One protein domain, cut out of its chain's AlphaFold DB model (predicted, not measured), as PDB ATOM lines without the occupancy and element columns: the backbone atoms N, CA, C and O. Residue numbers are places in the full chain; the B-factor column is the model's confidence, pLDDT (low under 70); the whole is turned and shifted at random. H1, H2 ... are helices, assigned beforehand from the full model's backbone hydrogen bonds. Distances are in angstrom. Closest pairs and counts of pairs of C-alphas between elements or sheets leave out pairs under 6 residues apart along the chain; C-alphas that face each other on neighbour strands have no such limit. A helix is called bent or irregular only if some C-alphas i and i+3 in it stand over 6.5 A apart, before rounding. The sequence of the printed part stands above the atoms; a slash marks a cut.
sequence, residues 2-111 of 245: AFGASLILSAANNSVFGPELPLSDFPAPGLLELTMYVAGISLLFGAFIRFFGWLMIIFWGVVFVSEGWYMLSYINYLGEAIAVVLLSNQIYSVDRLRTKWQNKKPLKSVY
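This is residues 2 to 111 of the 245 residues of an uncharacterized protein of Candidatus Saccharibacteria bacterium RIFCSPLOWO2_01_FULL_48_13 (UniProt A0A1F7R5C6). Two pairs of helical rods make the body: H1 and H2 lie side by side and run opposite ways, the two arms of the sharply bent H3 do the same, and the pairs join where residues 39 to 43 of H2 pack on residues 49 to 56 of H3a. H3 folds back on itself, with H2 packing on its first arm; the small H4 lies beyond one end of this body, and residues 102 to 111 fold back from H4 toward the end of H3b. The printed part has 110 residues with four named helices, H1, H2, H3 and H4 along the chain, and no named strand; its class is all helix. The whole is compact, with a radius of gyration of the C-alphas of 14.7 A, and elongated, spanning 47 by 25 by 20 A.

H1, residues 2 to 12, begins at C-alpha 2 (15.476, 25.151, -55.685) and is 15.1 A long from first to last C-alpha. H2, residues 29 to 45, is 24.4 A long. H3, residues 49 to 86, was assigned as one helix by its hydrogen bonds but is bent: C-alphas 66 and 69 are 9.5 A apart. Its arm H3a, residues 49 to 66, is 26.0 A long and begins at C-alpha 49 (8.998, 15.880, -49.557). Its arm H3b, residues 69 to 86, is 25.2 A long and irregular, with C-alphas 73 and 76 lying 7.7 A apart and a kink of 52 degrees near residue 76. H4, residues 94 to 101, is 10.3 A long and ends at C-alpha 101 (3.256, 2.663, -59.323).

The helix packing is mostly aligned, three of four tilts being shallow. H1 and H2 form a helical hairpin at a shallow tilt of 30 degrees; their closest C-alphas, of Gly 4 and Gly 40, are 3.8 A apart. H2 and H3a form another, also at 30 degrees, in which residues 39 to 43 touch residues 49 to 56; the closest C-alphas, of Ala 39 and Phe 52, are 5.6 A apart. H3a and H3b touch at a shallow tilt of 14 degrees, opposite ways, with the C-alphas of Gly 53 and Ala 81 closest at 4.7 A. H3b only just touches H1, with 3 pairs of C-alphas within 8 A and with its residues 77 to 81 alone; the closest C-alphas, of Phe 3 and Glu 80, are 6.6 A apart. H2 and H3b are apart. H4 is close to but not clearly touching H2, the closest C-alphas being those of Phe 45 and Val 94, 6.4 A apart. Every O i to N i+4 pair is within hydrogen-bond range in H1, H2 and H4, against 13 of 14 in H3a and 9 of 14 in H3b.

The C-alphas of Asp 25 and Asn 103, the two farthest apart, are 46.6 A apart. The printed part has no cut. The link from H1 to H2, residues 13 to 28, is long. Mean pLDDT of the printed part is 91.3; residues 89 to 92 are under 70.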
ATOM      1  N   ALA A   2      14.541  24.084 -56.089       93.50
ATOM      2  CA  ALA A   2      15.476  25.151 -55.685       93.50
ATOM      3  C   ALA A   2      15.801  25.171 -54.182       93.50
ATOM      4  O   ALA A   2      16.967  25.243 -53.824       93.50
ATOM      5  N   PHE A   3      14.791  24.990 -53.324       95.75
ATOM      6  CA  PHE A   3      14.992  24.838 -51.879       95.75
ATOM      7  C   PHE A   3      15.900  23.649 -51.518       95.75
ATOM      8  O   PHE A   3      16.757  23.760 -50.657       95.75
ATOM      9  N   GLY A   4      15.775  22.514 -52.215       96.25
ATOM     10  CA  GLY A   4      16.678  21.380 -52.004       96.25
ATOM     11  C   GLY A   4      18.112  21.689 -52.446       96.25
ATOM     12  O   GLY A   4      19.060  21.373 -51.735       96.25
ATOM     13  N   ALA A   5      18.271  22.362 -53.589       97.19
ATOM     14  CA  ALA A   5      19.577  22.768 -54.100       97.19
ATOM     15  C   ALA A   5      20.274  23.797 -53.192       97.19
ATOM     16  O   ALA A   5      21.473  23.670 -52.962       97.19
ATOM     17  N   SER A   6      19.544  24.770 -52.635       97.38
ATOM     18  CA  SER A   6      20.132  25.755 -51.719       97.38
ATOM     19  C   SER A   6      20.635  25.115 -50.424       97.38
ATOM     20  O   SER A   6      21.689  25.508 -49.934       97.38
ATOM     21  N   LEU A   7      19.960  24.079 -49.908       97.81
ATOM     22  CA  LEU A   7      20.435  23.319 -48.742       97.81
ATOM     23  C   LEU A   7      21.719  22.534 -49.036       97.81
ATOM     24  O   LEU A   7      22.643  22.561 -48.230       97.81
ATOM     25  N   ILE A   8      21.803  21.883 -50.202       98.06
ATOM     26  CA  ILE A   8      23.022  21.175 -50.633       98.06
ATOM     27  C   ILE A   8      24.191  22.156 -50.750       98.06
ATOM     28  O   ILE A   8      25.291  21.853 -50.298       98.06
ATOM     29  N   LEU A   9      23.959  23.327 -51.350       97.69
ATOM     30  CA  LEU A   9      24.994  24.345 -51.498       97.69
ATOM     31  C   LEU A   9      25.401  24.966 -50.161       97.69
ATOM     32  O   LEU A   9      26.584  25.216 -49.967       97.69
ATOM     33  N   SER A  10      24.459  25.166 -49.238       96.94
ATOM     34  CA  SER A  10      24.770  25.637 -47.882       96.94
ATOM     35  C   SER A  10      25.705  24.646 -47.178       96.94
ATOM     36  O   SER A  10      26.793  25.020 -46.747       96.94
ATOM     37  N   ALA A  11      25.347  23.355 -47.187       97.00
ATOM     38  CA  ALA A  11      26.183  22.295 -46.626       97.00
ATOM     39  C   ALA A  11      27.572  22.235 -47.284       97.00
ATOM     40  O   ALA A  11      28.580  22.213 -46.588       97.00
ATOM     41  N   ALA A  12      27.634  22.311 -48.618       97.44
ATOM     42  CA  ALA A  12      28.895  22.279 -49.364       97.44
ATOM     43  C   ALA A  12      29.828  23.463 -49.075       97.44
ATOM     44  O   ALA A  12      31.038  23.330 -49.247       97.44
ATOM     45  N   ASN A  13      29.285  24.600 -48.633       97.12
ATOM     46  CA  ASN A  13      30.060  25.781 -48.253       97.12
ATOM     47  C   ASN A  13      30.293  25.884 -46.737       97.12
ATOM     48  O   ASN A  13      30.771  26.908 -46.269       97.12
ATOM     49  N   ASN A  14      30.013  24.823 -45.968       96.25
ATOM     50  CA  ASN A  14      30.144  24.805 -44.509       96.25
ATOM     51  C   ASN A  14      29.332  25.907 -43.805       96.25
ATOM     52  O   ASN A  14      29.771  26.457 -42.795       96.25
ATOM     53  N   SER A  15      28.135  26.215 -44.309       96.62
ATOM     54  CA  SER A  15      27.279  27.264 -43.753       96.62
ATOM     55  C   SER A  15      25.810  26.847 -43.687       96.62
ATOM     56  O   SER A  15      25.358  25.943 -44.389       96.62
ATOM     57  N   VAL A  16      25.038  27.523 -42.844       95.62
ATOM     58  CA  VAL A  16      23.603  27.314 -42.664       95.62
ATOM     59  C   VAL A  16      22.850  28.449 -43.356       95.62
ATOM     60  O   VAL A  16      22.858  29.576 -42.889       95.62
ATOM     61  N   PHE A  17      22.168  28.164 -44.469       94.38
ATOM     62  CA  PHE A  17      21.349  29.112 -45.256       94.38
ATOM     63  C   PHE A  17      22.091  30.265 -45.968       94.38
ATOM     64  O   PHE A  17      21.673  30.645 -47.067       94.38
ATOM     65  N   GLY A  18      23.163  30.804 -45.389       93.00
ATOM     66  CA  GLY A  18      23.990  31.881 -45.941       93.00
ATOM     67  C   GLY A  18      25.387  31.917 -45.309       93.00
ATOM     68  O   GLY A  18      25.600  31.263 -44.287       93.00
ATOM     69  N   PRO A  19      26.353  32.619 -45.926       91.75
ATOM     70  CA  PRO A  19      27.762  32.614 -45.521       91.75
ATOM     71  C   PRO A  19      27.994  33.192 -44.120       91.75
ATOM     72  O   PRO A  19      29.004  32.901 -43.489       91.75
ATOM     73  N   GLU A  20      27.050  33.982 -43.620       90.69
ATOM     74  CA  GLU A  20      27.104  34.630 -42.314       90.69
ATOM     75  C   GLU A  20      26.807  33.679 -41.146       90.69
ATOM     76  O   GLU A  20      26.962  34.074 -39.995       90.69
ATOM     77  N   LEU A  21      26.404  32.435 -41.430       94.00
ATOM     78  CA  LEU A  21      26.132  31.399 -40.432       94.00
ATOM     79  C   LEU A  21      27.030  30.169 -40.659       94.00
ATOM     80  O   LEU A  21      26.562  29.154 -41.187       94.00
ATOM     81  N   PRO A  22      28.324  30.226 -40.302       95.56
ATOM     82  CA  PRO A  22      29.230  29.086 -40.408       95.56
ATOM     83  C   PRO A  22      28.737  27.887 -39.593       95.56
ATOM     84  O   PRO A  22      28.338  28.019 -38.440       95.56
ATOM     85  N   LEU A  23      28.826  26.678 -40.154       94.19
ATOM     86  CA  LEU A  23      28.442  25.448 -39.453       94.19
ATOM     87  C   LEU A  23      29.257  25.228 -38.170       94.19
ATOM     88  O   LEU A  23      28.742  24.631 -37.227       94.19
ATOM     89  N   SER A  24      30.498  25.726 -38.124       93.31
ATOM     90  CA  SER A  24      31.391  25.653 -36.960       93.31
ATOM     91  C   SER A  24      30.819  26.281 -35.695       93.31
ATOM     92  O   SER A  24      31.229  25.900 -34.600       93.31
ATOM     93  N   ASP A  25      29.884  27.215 -35.846       92.44
ATOM     94  CA  ASP A  25      29.366  28.019 -34.742       92.44
ATOM     95  C   ASP A  25      28.229  27.288 -34.008       92.44
ATOM     96  O   ASP A  25      27.829  27.662 -32.905       92.44
ATOM     97  N   PHE A  26      27.752  26.179 -34.583       92.25
ATOM     98  CA  PHE A  26      26.648  25.389 -34.060       92.25
ATOM     99  C   PHE A  26      27.117  24.100 -33.371       92.25
ATOM    100  O   PHE A  26      28.116  23.485 -33.758       92.25
ATOM    101  N   PRO A  27      26.356  23.602 -32.378       89.69
ATOM    102  CA  PRO A  27      26.615  22.292 -31.802       89.69
ATOM    103  C   PRO A  27      26.370  21.182 -32.837       89.69
ATOM    104  O   PRO A  27      25.369  21.182 -33.549       89.69
ATOM    105  N   ALA A  28      27.264  20.189 -32.861       92.44
ATOM    106  CA  ALA A  28      27.213  19.041 -33.774       92.44
ATOM    107  C   ALA A  28      27.168  19.428 -35.277       92.44
ATOM    108  O   ALA A  28      26.255  19.000 -35.991       92.44
ATOM    109  N   PRO A  29      28.180  20.160 -35.791       94.06
ATOM    110  CA  PRO A  29      28.214  20.654 -37.174       94.06
ATOM    111  C   PRO A  29      27.994  19.547 -38.212       94.06
ATOM    112  O   PRO A  29      27.169  19.697 -39.107       94.06
ATOM    113  N   GLY A  30      28.634  18.387 -38.032       95.06
ATOM    114  CA  GLY A  30      28.491  17.256 -38.954       95.06
ATOM    115  C   GLY A  30      27.072  16.677 -39.017       95.06
ATOM    116  O   GLY A  30      26.655  16.179 -40.060       95.06
ATOM    117  N   LEU A  31      26.290  16.762 -37.931       95.19
ATOM    118  CA  LEU A  31      24.891  16.327 -37.951       95.19
ATOM    119  C   LEU A  31      24.018  17.322 -38.724       95.19
ATOM    120  O   LEU A  31      23.131  16.903 -39.471       95.19
ATOM    121  N   LEU A  32      24.262  18.624 -38.561       95.25
ATOM    122  CA  LEU A  32      23.537  19.676 -39.276       95.25
ATOM    123  C   LEU A  32      23.851  19.636 -40.775       95.25
ATOM    124  O   LEU A  32      22.936  19.655 -41.595       95.25
ATOM    125  N   GLU A  33      25.126  19.481 -41.120       97.06
ATOM    126  CA  GLU A  33      25.605  19.291 -42.488       97.06
ATOM    127  C   GLU A  33      24.953  18.066 -43.147       97.06
ATOM    128  O   GLU A  33      24.325  18.180 -44.204       97.06
ATOM    129  N   LEU A  34      25.006  16.903 -42.484       97.31
ATOM    130  CA  LEU A  34      24.361  15.680 -42.962       97.31
ATOM    131  C   LEU A  34      22.854  15.878 -43.150       97.31
ATOM    132  O   LEU A  34      22.287  15.434 -44.149       97.31
ATOM    133  N   THR A  35      22.201  16.563 -42.210       97.25
ATOM    134  CA  THR A  35      20.766  16.862 -42.287       97.25
ATOM    135  C   THR A  35      20.448  17.694 -43.525       97.25
ATOM    136  O   THR A  35      19.533  17.341 -44.271       97.25
ATOM    137  N   MET A  36      21.224  18.747 -43.792       97.75
ATOM    138  CA  MET A  36      21.053  19.599 -44.971       97.75
ATOM    139  C   MET A  36      21.306  18.843 -46.278       97.75
ATOM    140  O   MET A  36      20.519  18.990 -47.213       97.75
ATOM    141  N   TYR A  37      22.325  17.981 -46.349       98.12
ATOM    142  CA  TYR A  37      22.558  17.145 -47.530       98.12
ATOM    143  C   TYR A  37      21.416  16.159 -47.779       98.12
ATOM    144  O   TYR A  37      20.877  16.098 -48.885       98.12
ATOM    145  N   VAL A  38      21.016  15.400 -46.757       97.88
ATOM    146  CA  VAL A  38      19.972  14.375 -46.886       97.88
ATOM    147  C   VAL A  38      18.627  15.017 -47.217       97.88
ATOM    148  O   VAL A  38      17.936  14.555 -48.131       97.88
ATOM    149  N   ALA A  39      18.262  16.104 -46.533       97.44
ATOM    150  CA  ALA A  39      17.047  16.850 -46.834       97.44
ATOM    151  C   ALA A  39      17.118  17.496 -48.219       97.44
ATOM    152  O   ALA A  39      16.178  17.377 -49.001       97.44
ATOM    153  N   GLY A  40      18.245  18.119 -48.553       97.06
ATOM    154  CA  GLY A  40      18.471  18.792 -49.823       97.06
ATOM    155  C   GLY A  40      18.342  17.854 -51.022       97.06
ATOM    156  O   GLY A  40      17.558  18.132 -51.931       97.06
ATOM    157  N   ILE A  41      19.017  16.700 -50.993       96.81
ATOM    158  CA  ILE A  41      18.928  15.660 -52.035       96.81
ATOM    159  C   ILE A  41      17.490  15.149 -52.148       96.81
ATOM    160  O   ILE A  41      16.929  15.071 -53.244       96.81
ATOM    161  N   SER A  42      16.856  14.858 -51.014       95.06
ATOM    162  CA  SER A  42      15.486  14.344 -50.991       95.06
ATOM    163  C   SER A  42      14.485  15.353 -51.572       95.06
ATOM    164  O   SER A  42      13.649  14.997 -52.402       95.06
ATOM    165  N   LEU A  43      14.608  16.638 -51.232       94.38
ATOM    166  CA  LEU A  43      13.777  17.730 -51.756       94.38
ATOM    167  C   LEU A  43      14.091  18.097 -53.213       94.38
ATOM    168  O   LEU A  43      13.226  18.627 -53.922       94.38
ATOM    169  N   LEU A  44      15.314  17.833 -53.672       93.81
ATOM    170  CA  LEU A  44      15.716  18.025 -55.060       93.81
ATOM    171  C   LEU A  44      15.039  16.994 -55.970       93.81
ATOM    172  O   LEU A  44      14.422  17.382 -56.960       93.81
ATOM    173  N   PHE A  45      15.085  15.711 -55.600       90.88
ATOM    174  CA  PHE A  45      14.480  14.613 -56.370       90.88
ATOM    175  C   PHE A  45      13.002  14.353 -56.037       90.88
ATOM    176  O   PHE A  45      12.327  13.550 -56.686       90.88
ATOM    177  N   GLY A  46      12.463  15.035 -55.031       89.25
ATOM    178  CA  GLY A  46      11.072  14.888 -54.626       89.25
ATOM    179  C   GLY A  46      10.783  13.548 -53.938       89.25
ATOM    180  O   GLY A  46       9.765  12.920 -54.230       89.25
ATOM    181  N   ALA A  47      11.684  13.096 -53.070       90.81
ATOM    182  CA  ALA A  47      11.507  11.939 -52.202       90.81
ATOM    183  C   ALA A  47      11.151  12.393 -50.779       90.81
ATOM    184  O   ALA A  47      11.838  13.231 -50.201       90.81
ATOM    185  N   PHE A  48      10.083  11.835 -50.210       90.31
ATOM    186  CA  PHE A  48       9.589  12.143 -48.864       90.31
ATOM    187  C   PHE A  48       9.438  13.650 -48.590       90.31
ATOM    188  O   PHE A  48       9.751  14.132 -47.498       90.31
ATOM    189  N   ILE A  49       8.928  14.408 -49.566       91.25
ATOM    190  CA  ILE A  49       8.998  15.880 -49.557       91.25
ATOM    191  C   ILE A  49       8.378  16.512 -48.310       91.25
ATOM    192  O   ILE A  49       8.919  17.467 -47.765       91.25
ATOM    193  N   ARG A  50       7.264  15.961 -47.815       90.81
ATOM    194  CA  ARG A  50       6.573  16.497 -46.632       90.81
ATOM    195  C   ARG A  50       7.317  16.205 -45.343       90.81
ATOM    196  O   ARG A  50       7.319  17.045 -44.453       90.81
ATOM    197  N   PHE A  51       7.924  15.024 -45.249       93.06
ATOM    198  CA  PHE A  51       8.737  14.664 -44.095       93.06
ATOM    199  C   PHE A  51       9.926  15.620 -43.989       93.06
ATOM    200  O   PHE A  51      10.120  16.232 -42.944       93.06
ATOM    201  N   PHE A  52      10.641  15.835 -45.097       96.19
ATOM    202  CA  PHE A  52      11.761  16.771 -45.121       96.19
ATOM    203  C   PHE A  52      11.330  18.234 -44.991       96.19
ATOM    204  O   PHE A  52      12.038  19.006 -44.363       96.19
ATOM    205  N   GLY A  53      10.150  18.617 -45.484       95.62
ATOM    206  CA  GLY A  53       9.579  19.939 -45.215       95.62
ATOM    207  C   GLY A  53       9.371  20.187 -43.716       95.62
ATOM    208  O   GLY A  53       9.837  21.194 -43.194       95.62
ATOM    209  N   TRP A  54       8.757  19.238 -42.999       96.50
ATOM    210  CA  TRP A  54       8.614  19.320 -41.539       96.50
ATOM    211  C   TRP A  54       9.957  19.306 -40.813       96.50
ATOM    212  O   TRP A  54      10.161  20.107 -39.901       96.50
ATOM    213  N   LEU A  55      10.881  18.440 -41.238       97.56
ATOM    214  CA  LEU A  55      12.233  18.395 -40.685       97.56
ATOM    215  C   LEU A  55      12.929  19.752 -40.824       97.56
ATOM    216  O   LEU A  55      13.527  20.219 -39.864       97.56
ATOM    217  N   MET A  56      12.798  20.414 -41.978       98.00
ATOM    218  CA  MET A  56      13.418  21.718 -42.213       98.00
ATOM    219  C   MET A  56      12.761  22.861 -41.435       98.00
ATOM    220  O   MET A  56      13.455  23.802 -41.065       98.00
ATOM    221  N   ILE A  57      11.461  22.779 -41.129       98.19
ATOM    222  CA  ILE A  57      10.808  23.721 -40.202       98.19
ATOM    223  C   ILE A  57      11.416  23.585 -38.801       98.19
ATOM    224  O   ILE A  57      11.760  24.586 -38.177       98.19
ATOM    225  N   ILE A  58      11.578  22.347 -38.316       97.50
ATOM    226  CA  ILE A  58      12.193  22.080 -37.007       97.50
ATOM    227  C   ILE A  58      13.652  22.535 -37.007       97.50
ATOM    228  O   ILE A  58      14.070  23.227 -36.085       97.50
ATOM    229  N   PHE A  59      14.405  22.197 -38.054       96.88
ATOM    230  CA  PHE A  59      15.797  22.602 -38.225       96.88
ATOM    231  C   PHE A  59      15.947  24.127 -38.182       96.88
ATOM    232  O   PHE A  59      16.758  24.633 -37.415       96.88
ATOM    233  N   TRP A  60      15.114  24.870 -38.922       97.56
ATOM    234  CA  TRP A  60      15.102  26.333 -38.863       97.56
ATOM    235  C   TRP A  60      14.819  26.840 -37.442       97.56
ATOM    236  O   TRP A  60      15.490  27.751 -36.972       97.56
ATOM    237  N   GLY A  61      13.872  26.217 -36.730       96.75
ATOM    238  CA  GLY A  61      13.564  26.553 -35.338       96.75
ATOM    239  C   GLY A  61      14.723  26.295 -34.371       96.75
ATOM    240  O   GLY A  61      14.944  27.095 -33.470       96.75
ATOM    241  N   VAL A  62      15.491  25.220 -34.568       94.75
ATOM    242  CA  VAL A  62      16.696  24.929 -33.769       94.75
ATOM    243  C   VAL A  62      17.766  25.997 -33.992       94.75
ATOM    244  O   VAL A  62      18.308  26.515 -33.021       94.75
ATOM    245  N   VAL A  63      18.020  26.375 -35.246       95.62
ATOM    246  CA  VAL A  63      18.974  27.444 -35.602       95.62
ATOM    247  C   VAL A  63      18.500  28.802 -35.062       95.62
ATOM    248  O   VAL A  63      19.292  29.592 -34.562       95.62
ATOM    249  N   PHE A  64      17.191  29.068 -35.072       96.31
ATOM    250  CA  PHE A  64      16.621  30.278 -34.473       96.31
ATOM    251  C   PHE A  64      16.894  30.381 -32.965       96.31
ATOM    252  O   PHE A  64      17.065  31.482 -32.451       96.31
ATOM    253  N   VAL A  65      16.954  29.260 -32.238       94.62
ATOM    254  CA  VAL A  65      17.263  29.280 -30.798       94.62
ATOM    255  C   VAL A  65      18.705  29.722 -30.527       94.62
ATOM    256  O   VAL A  65      18.933  30.346 -29.491       94.62
ATOM    257  N   SER A  66      19.662  29.447 -31.421       92.56
ATOM    258  CA  SER A  66      21.053  29.894 -31.246       92.56
ATOM    259  C   SER A  66      21.283  31.322 -31.743       92.56
ATOM    260  O   SER A  66      21.861  32.127 -31.022       92.56
ATOM    261  N   GLU A  67      20.769  31.660 -32.928       94.44
ATOM    262  CA  GLU A  67      21.039  32.943 -33.601       94.44
ATOM    263  C   GLU A  67      20.020  34.049 -33.272       94.44
ATOM    264  O   GLU A  67      20.212  35.231 -33.575       94.44
ATOM    265  N   GLY A  68      18.885  33.684 -32.674       94.75
ATOM    266  CA  GLY A  68      17.825  34.608 -32.292       94.75
ATOM    267  C   GLY A  68      17.243  35.382 -33.477       94.75
ATOM    268  O   GLY A  68      16.892  34.828 -34.518       94.75
ATOM    269  N   TRP A  69      17.107  36.699 -33.313       94.56
ATOM    270  CA  TRP A  69      16.429  37.562 -34.284       94.56
ATOM    271  C   TRP A  69      17.131  37.650 -35.638       94.56
ATOM    272  O   TRP A  69      16.455  37.896 -36.634       94.56
ATOM    273  N   TYR A  70      18.443  37.404 -35.693       92.88
ATOM    274  CA  TYR A  70      19.198  37.443 -36.944       92.88
ATOM    275  C   TYR A  70      18.649  36.451 -37.981       92.88
ATOM    276  O   TYR A  70      18.600  36.747 -39.175       92.88
ATOM    277  N   MET A  71      18.097  35.324 -37.521       95.88
ATOM    278  CA  MET A  71      17.470  34.316 -38.375       95.88
ATOM    279  C   MET A  71      16.241  34.799 -39.149       95.88
ATOM    280  O   MET A  71      15.822  34.145 -40.107       95.88
ATOM    281  N   LEU A  72      15.680  35.962 -38.803       96.44
ATOM    282  CA  LEU A  72      14.643  36.592 -39.614       96.44
ATOM    283  C   LEU A  72      15.149  36.996 -41.009       96.44
ATOM    284  O   LEU A  72      14.354  36.979 -41.949       96.44
ATOM    285  N   SER A  73      16.452  37.233 -41.187       94.75
ATOM    286  CA  SER A  73      17.077  37.415 -42.510       94.75
ATOM    287  C   SER A  73      16.938  36.174 -43.404       94.75
ATOM    288  O   SER A  73      16.914  36.300 -44.626       94.75
ATOM    289  N   TYR A  74      16.756  34.989 -42.807       96.38
ATOM    290  CA  TYR A  74      16.583  33.706 -43.499       96.38
ATOM    291  C   TYR A  74      15.174  33.118 -43.337       96.38
ATOM    292  O   TYR A  74      14.956  31.920 -43.544       96.38
ATOM    293  N   ILE A  75      14.172  33.924 -42.965       97.69
ATOM    294  CA  ILE A  75      12.791  33.430 -42.820       97.69
ATOM    295  C   ILE A  75      12.170  33.003 -44.168       97.69
ATOM    296  O   ILE A  75      11.193  32.255 -44.203       97.69
ATOM    297  N   ASN A  76      12.773  33.382 -45.298       97.19
ATOM    298  CA  ASN A  76      12.454  32.830 -46.614       97.19
ATOM    299  C   ASN A  76      12.677  31.305 -46.683       97.19
ATOM    300  O   ASN A  76      11.850  30.609 -47.268       97.19
ATOM    301  N   TYR A  77      13.725  30.764 -46.044       97.62
ATOM    302  CA  TYR A  77      13.951  29.312 -45.966       97.62
ATOM    303  C   TYR A  77      12.830  28.610 -45.189       97.62
ATOM    304  O   TYR A  77      12.356  27.551 -45.609       97.62
ATOM    305  N   LEU A  78      12.349  29.223 -44.102       98.12
ATOM    306  CA  LEU A  78      11.174  28.741 -43.374       98.12
ATOM    307  C   LEU A  78       9.921  28.767 -44.261       98.12
ATOM    308  O   LEU A  78       9.153  27.804 -44.273       98.12
ATOM    309  N   GLY A  79       9.726  29.841 -45.029       97.25
ATOM    310  CA  GLY A  79       8.607  29.956 -45.963       97.25
ATOM    311  C   GLY A  79       8.586  28.857 -47.015       97.25
ATOM    312  O   GLY A  79       7.542  28.241 -47.223       97.25
ATOM    313  N   GLU A  80       9.739  28.537 -47.597       96.50
ATOM    314  CA  GLU A  80       9.872  27.441 -48.556       96.50
ATOM    315  C   GLU A  80       9.649  26.066 -47.911       96.50
ATOM    316  O   GLU A  80       8.969  25.215 -48.492       96.50
ATOM    317  N   ALA A  81      10.129  25.853 -46.682       97.25
ATOM    318  CA  ALA A  81       9.860  24.625 -45.936       97.25
ATOM    319  C   ALA A  81       8.352  24.433 -45.686       97.25
ATOM    320  O   ALA A  81       7.805  23.359 -45.959       97.25
ATOM    321  N   ILE A  82       7.654  25.490 -45.252       96.81
ATOM    322  CA  ILE A  82       6.197  25.477 -45.065       96.81
ATOM    323  C   ILE A  82       5.487  25.248 -46.403       96.81
ATOM    324  O   ILE A  82       4.598  24.401 -46.490       96.81
ATOM    325  N   ALA A  83       5.886  25.939 -47.470       94.25
ATOM    326  CA  ALA A  83       5.274  25.769 -48.781       94.25
ATOM    327  C   ALA A  83       5.404  24.331 -49.300       94.25
ATOM    328  O   ALA A  83       4.427  23.782 -49.810       94.25
ATOM    329  N   VAL A  84       6.553  23.678 -49.101       93.19
ATOM    330  CA  VAL A  84       6.742  22.262 -49.446       93.19
ATOM    331  C   VAL A  84       5.798  21.347 -48.666       93.19
ATOM    332  O   VAL A  84       5.225  20.427 -49.254       93.19
ATOM    333  N   VAL A  85       5.592  21.597 -47.369       93.56
ATOM    334  CA  VAL A  85       4.623  20.837 -46.558       93.56
ATOM    335  C   VAL A  85       3.198  21.013 -47.091       93.56
ATOM    336  O   VAL A  85       2.432  20.045 -47.152       93.56
ATOM    337  N   LEU A  86       2.847  22.235 -47.502       91.81
ATOM    338  CA  LEU A  86       1.514  22.584 -47.992       91.81
ATOM    339  C   LEU A  86       1.225  22.055 -49.402       91.81
ATOM    340  O   LEU A  86       0.058  21.810 -49.715       91.81
ATOM    341  N   LEU A  87       2.240  21.861 -50.247       86.88
ATOM    342  CA  LEU A  87       2.067  21.386 -51.621       86.88
ATOM    343  C   LEU A  87       1.505  19.950 -51.683       86.88
ATOM    344  O   LEU A  87       1.795  19.062 -50.866       86.88
ATOM    345  N   SER A  88       0.669  19.698 -52.694       74.06
ATOM    346  CA  SER A  88       0.330  18.327 -53.081       74.06
ATOM    347  C   SER A  88       1.496  17.695 -53.854       74.06
ATOM    348  O   SER A  88       2.414  18.399 -54.273       74.06
ATOM    349  N   ASN A  89       1.507  16.361 -53.997       67.50
ATOM    350  CA  ASN A  89       2.587  15.629 -54.677       67.50
ATOM    351  C   ASN A  89       3.037  16.339 -55.968       67.50
ATOM    352  O   ASN A  89       2.279  16.414 -56.939       67.50
ATOM    353  N   GLN A  90       4.283  16.825 -55.977       68.81
ATOM    354  CA  GLN A  90       4.825  17.619 -57.080       68.81
ATOM    355  C   GLN A  90       4.878  16.806 -58.378       68.81
ATOM    356  O   GLN A  90       5.035  15.579 -58.360       68.81
ATOM    357  N   ILE A  91       4.761  17.495 -59.519       61.28
ATOM    358  CA  ILE A  91       4.592  16.854 -60.830       61.28
ATOM    359  C   ILE A  91       5.739  15.889 -61.153       61.28
ATOM    360  O   ILE A  91       5.465  14.791 -61.637       61.28
ATOM    361  N   TYR A  92       6.966  16.284 -60.811       67.94
ATOM    362  CA  TYR A  92       8.213  15.559 -61.052       67.94
ATOM    363  C   TYR A  92       8.842  15.034 -59.750       67.94
ATOM    364  O   TYR A  92      10.039  15.173 -59.539       67.94
ATOM    365  N   SER A  93       8.032  14.473 -58.847       80.25
ATOM    366  CA  SER A  93       8.522  13.877 -57.595       80.25
ATOM    367  C   SER A  93       8.595  12.352 -57.673       80.25
ATOM    368  O   SER A  93       7.678  11.702 -58.194       80.25
ATOM    369  N   VAL A  94       9.650  11.770 -57.091       80.62
ATOM    370  CA  VAL A  94       9.740  10.320 -56.832       80.62
ATOM    371  C   VAL A  94       8.529   9.844 -56.024       80.62
ATOM    372  O   VAL A  94       7.973   8.785 -56.317       80.62
ATOM    373  N   ASP A  95       8.035  10.660 -55.091       80.19
ATOM    374  CA  ASP A  95       6.815  10.381 -54.329       80.19
ATOM    375  C   ASP A  95       5.603  10.158 -55.243       80.19
ATOM    376  O   ASP A  95       4.856   9.184 -55.081       80.19
ATOM    377  N   ARG A  96       5.414  11.003 -56.263       79.25
ATOM    378  CA  ARG A  96       4.325  10.835 -57.235       79.25
ATOM    379  C   ARG A  96       4.506   9.581 -58.085       79.25
ATOM    380  O   ARG A  96       3.522   8.869 -58.295       79.25
ATOM    381  N   LEU A  97       5.726   9.295 -58.543       80.25
ATOM    382  CA  LEU A  97       6.033   8.079 -59.307       80.25
ATOM    383  C   LEU A  97       5.721   6.822 -58.493       80.25
ATOM    384  O   LEU A  97       5.016   5.939 -58.977       80.25
ATOM    385  N   ARG A  98       6.143   6.785 -57.225       81.88
ATOM    386  CA  ARG A  98       5.836   5.701 -56.287       81.88
ATOM    387  C   ARG A  98       4.334   5.545 -56.076       81.88
ATOM    388  O   ARG A  98       3.825   4.431 -56.122       81.88
ATOM    389  N   THR A  99       3.611   6.646 -55.871       81.94
ATOM    390  CA  THR A  99       2.157   6.596 -55.643       81.94
ATOM    391  C   THR A  99       1.416   6.072 -56.880       81.94
ATOM    392  O   THR A  99       0.505   5.255 -56.750       81.94
ATOM    393  N   LYS A 100       1.852   6.488 -58.080       81.00
ATOM    394  CA  LYS A 100       1.341   5.995 -59.366       81.00
ATOM    395  C   LYS A 100       1.634   4.505 -59.546       81.00
ATOM    396  O   LYS A 100       0.736   3.761 -59.919       81.00
ATOM    397  N   TRP A 101       2.859   4.070 -59.245       82.75
ATOM    398  CA  TRP A 101       3.256   2.663 -59.323       82.75
ATOM    399  C   TRP A 101       2.459   1.778 -58.355       82.75
ATOM    400  O   TRP A 101       2.040   0.687 -58.717       82.75
ATOM    401  N   GLN A 102       2.156   2.285 -57.159       86.62
ATOM    402  CA  GLN A 102       1.322   1.601 -56.163       86.62
ATOM    403  C   GLN A 102      -0.192   1.698 -56.432       86.62
ATOM    404  O   GLN A 102      -0.981   1.255 -55.599       86.62
ATOM    405  N   ASN A 103      -0.608   2.312 -57.545       80.75
ATOM    406  CA  ASN A 103      -2.007   2.571 -57.895       80.75
ATOM    407  C   ASN A 103      -2.820   3.259 -56.773       80.75
ATOM    408  O   ASN A 103      -4.017   3.025 -56.601       80.75
ATOM    409  N   LYS A 104      -2.159   4.105 -55.972       81.25
ATOM    410  CA  LYS A 104      -2.789   4.871 -54.889       81.25
ATOM    411  C   LYS A 104      -3.173   6.262 -55.382       81.25
ATOM    412  O   LYS A 104      -2.531   6.839 -56.261       81.25
ATOM    413  N   LYS A 105      -4.217   6.844 -54.786       76.31
ATOM    414  CA  LYS A 105      -4.543   8.254 -55.026       76.31
ATOM    415  C   LYS A 105      -3.469   9.137 -54.373       76.31
ATOM    416  O   LYS A 105      -3.088   8.862 -53.235       76.31
ATOM    417  N   PRO A 106      -2.982  10.188 -55.058       72.62
ATOM    418  CA  PRO A 106      -2.038  11.122 -54.463       72.62
ATOM    419  C   PRO A 106      -2.684  11.839 -53.278       72.62
ATOM    420  O   PRO A 106      -3.865  12.194 -53.315       72.62
ATOM    421  N   LEU A 107      -1.886  12.062 -52.235       74.19
ATOM    422  CA  LEU A 107      -2.329  12.747 -51.032       74.19
ATOM    423  C   LEU A 107      -2.567  14.230 -51.355       74.19
ATOM    424  O   LEU A 107      -1.627  15.015 -51.496       74.19
ATOM    425  N   LYS A 108      -3.835  14.620 -51.497       76.88
ATOM    426  CA  LYS A 108      -4.205  16.024 -51.697       76.88
ATOM    427  C   LYS A 108      -4.023  16.794 -50.394       76.88
ATOM    428  O   LYS A 108      -4.418  16.322 -49.334       76.88
ATOM    429  N   SER A 109      -3.409  17.969 -50.483       78.69
ATOM    430  CA  SER A 109      -3.384  18.927 -49.380       78.69
ATOM    431  C   SER A 109      -4.569  19.867 -49.538       78.69
ATOM    432  O   SER A 109      -4.744  20.465 -50.597       78.69
ATOM    433  N   VAL A 110      -5.380  20.009 -48.489       80.19
ATOM    434  CA  VAL A 110      -6.483  20.988 -48.455       80.19
ATOM    435  C   VAL A 110      -5.940  22.422 -48.519       80.19
ATOM    436  O   VAL A 110      -6.615  23.333 -48.987       80.19
ATOM    437  N   TYR A 111      -4.685  22.611 -48.107       88.44
ATOM    438  CA  TYR A 111      -4.049  23.911 -47.945       88.44
ATOM    439  C   TYR A 111      -3.049  24.251 -49.059       88.44
ATOM    440  O   TYR A 111      -2.281  25.199 -48.927       88.44
TER     441      TYR A 111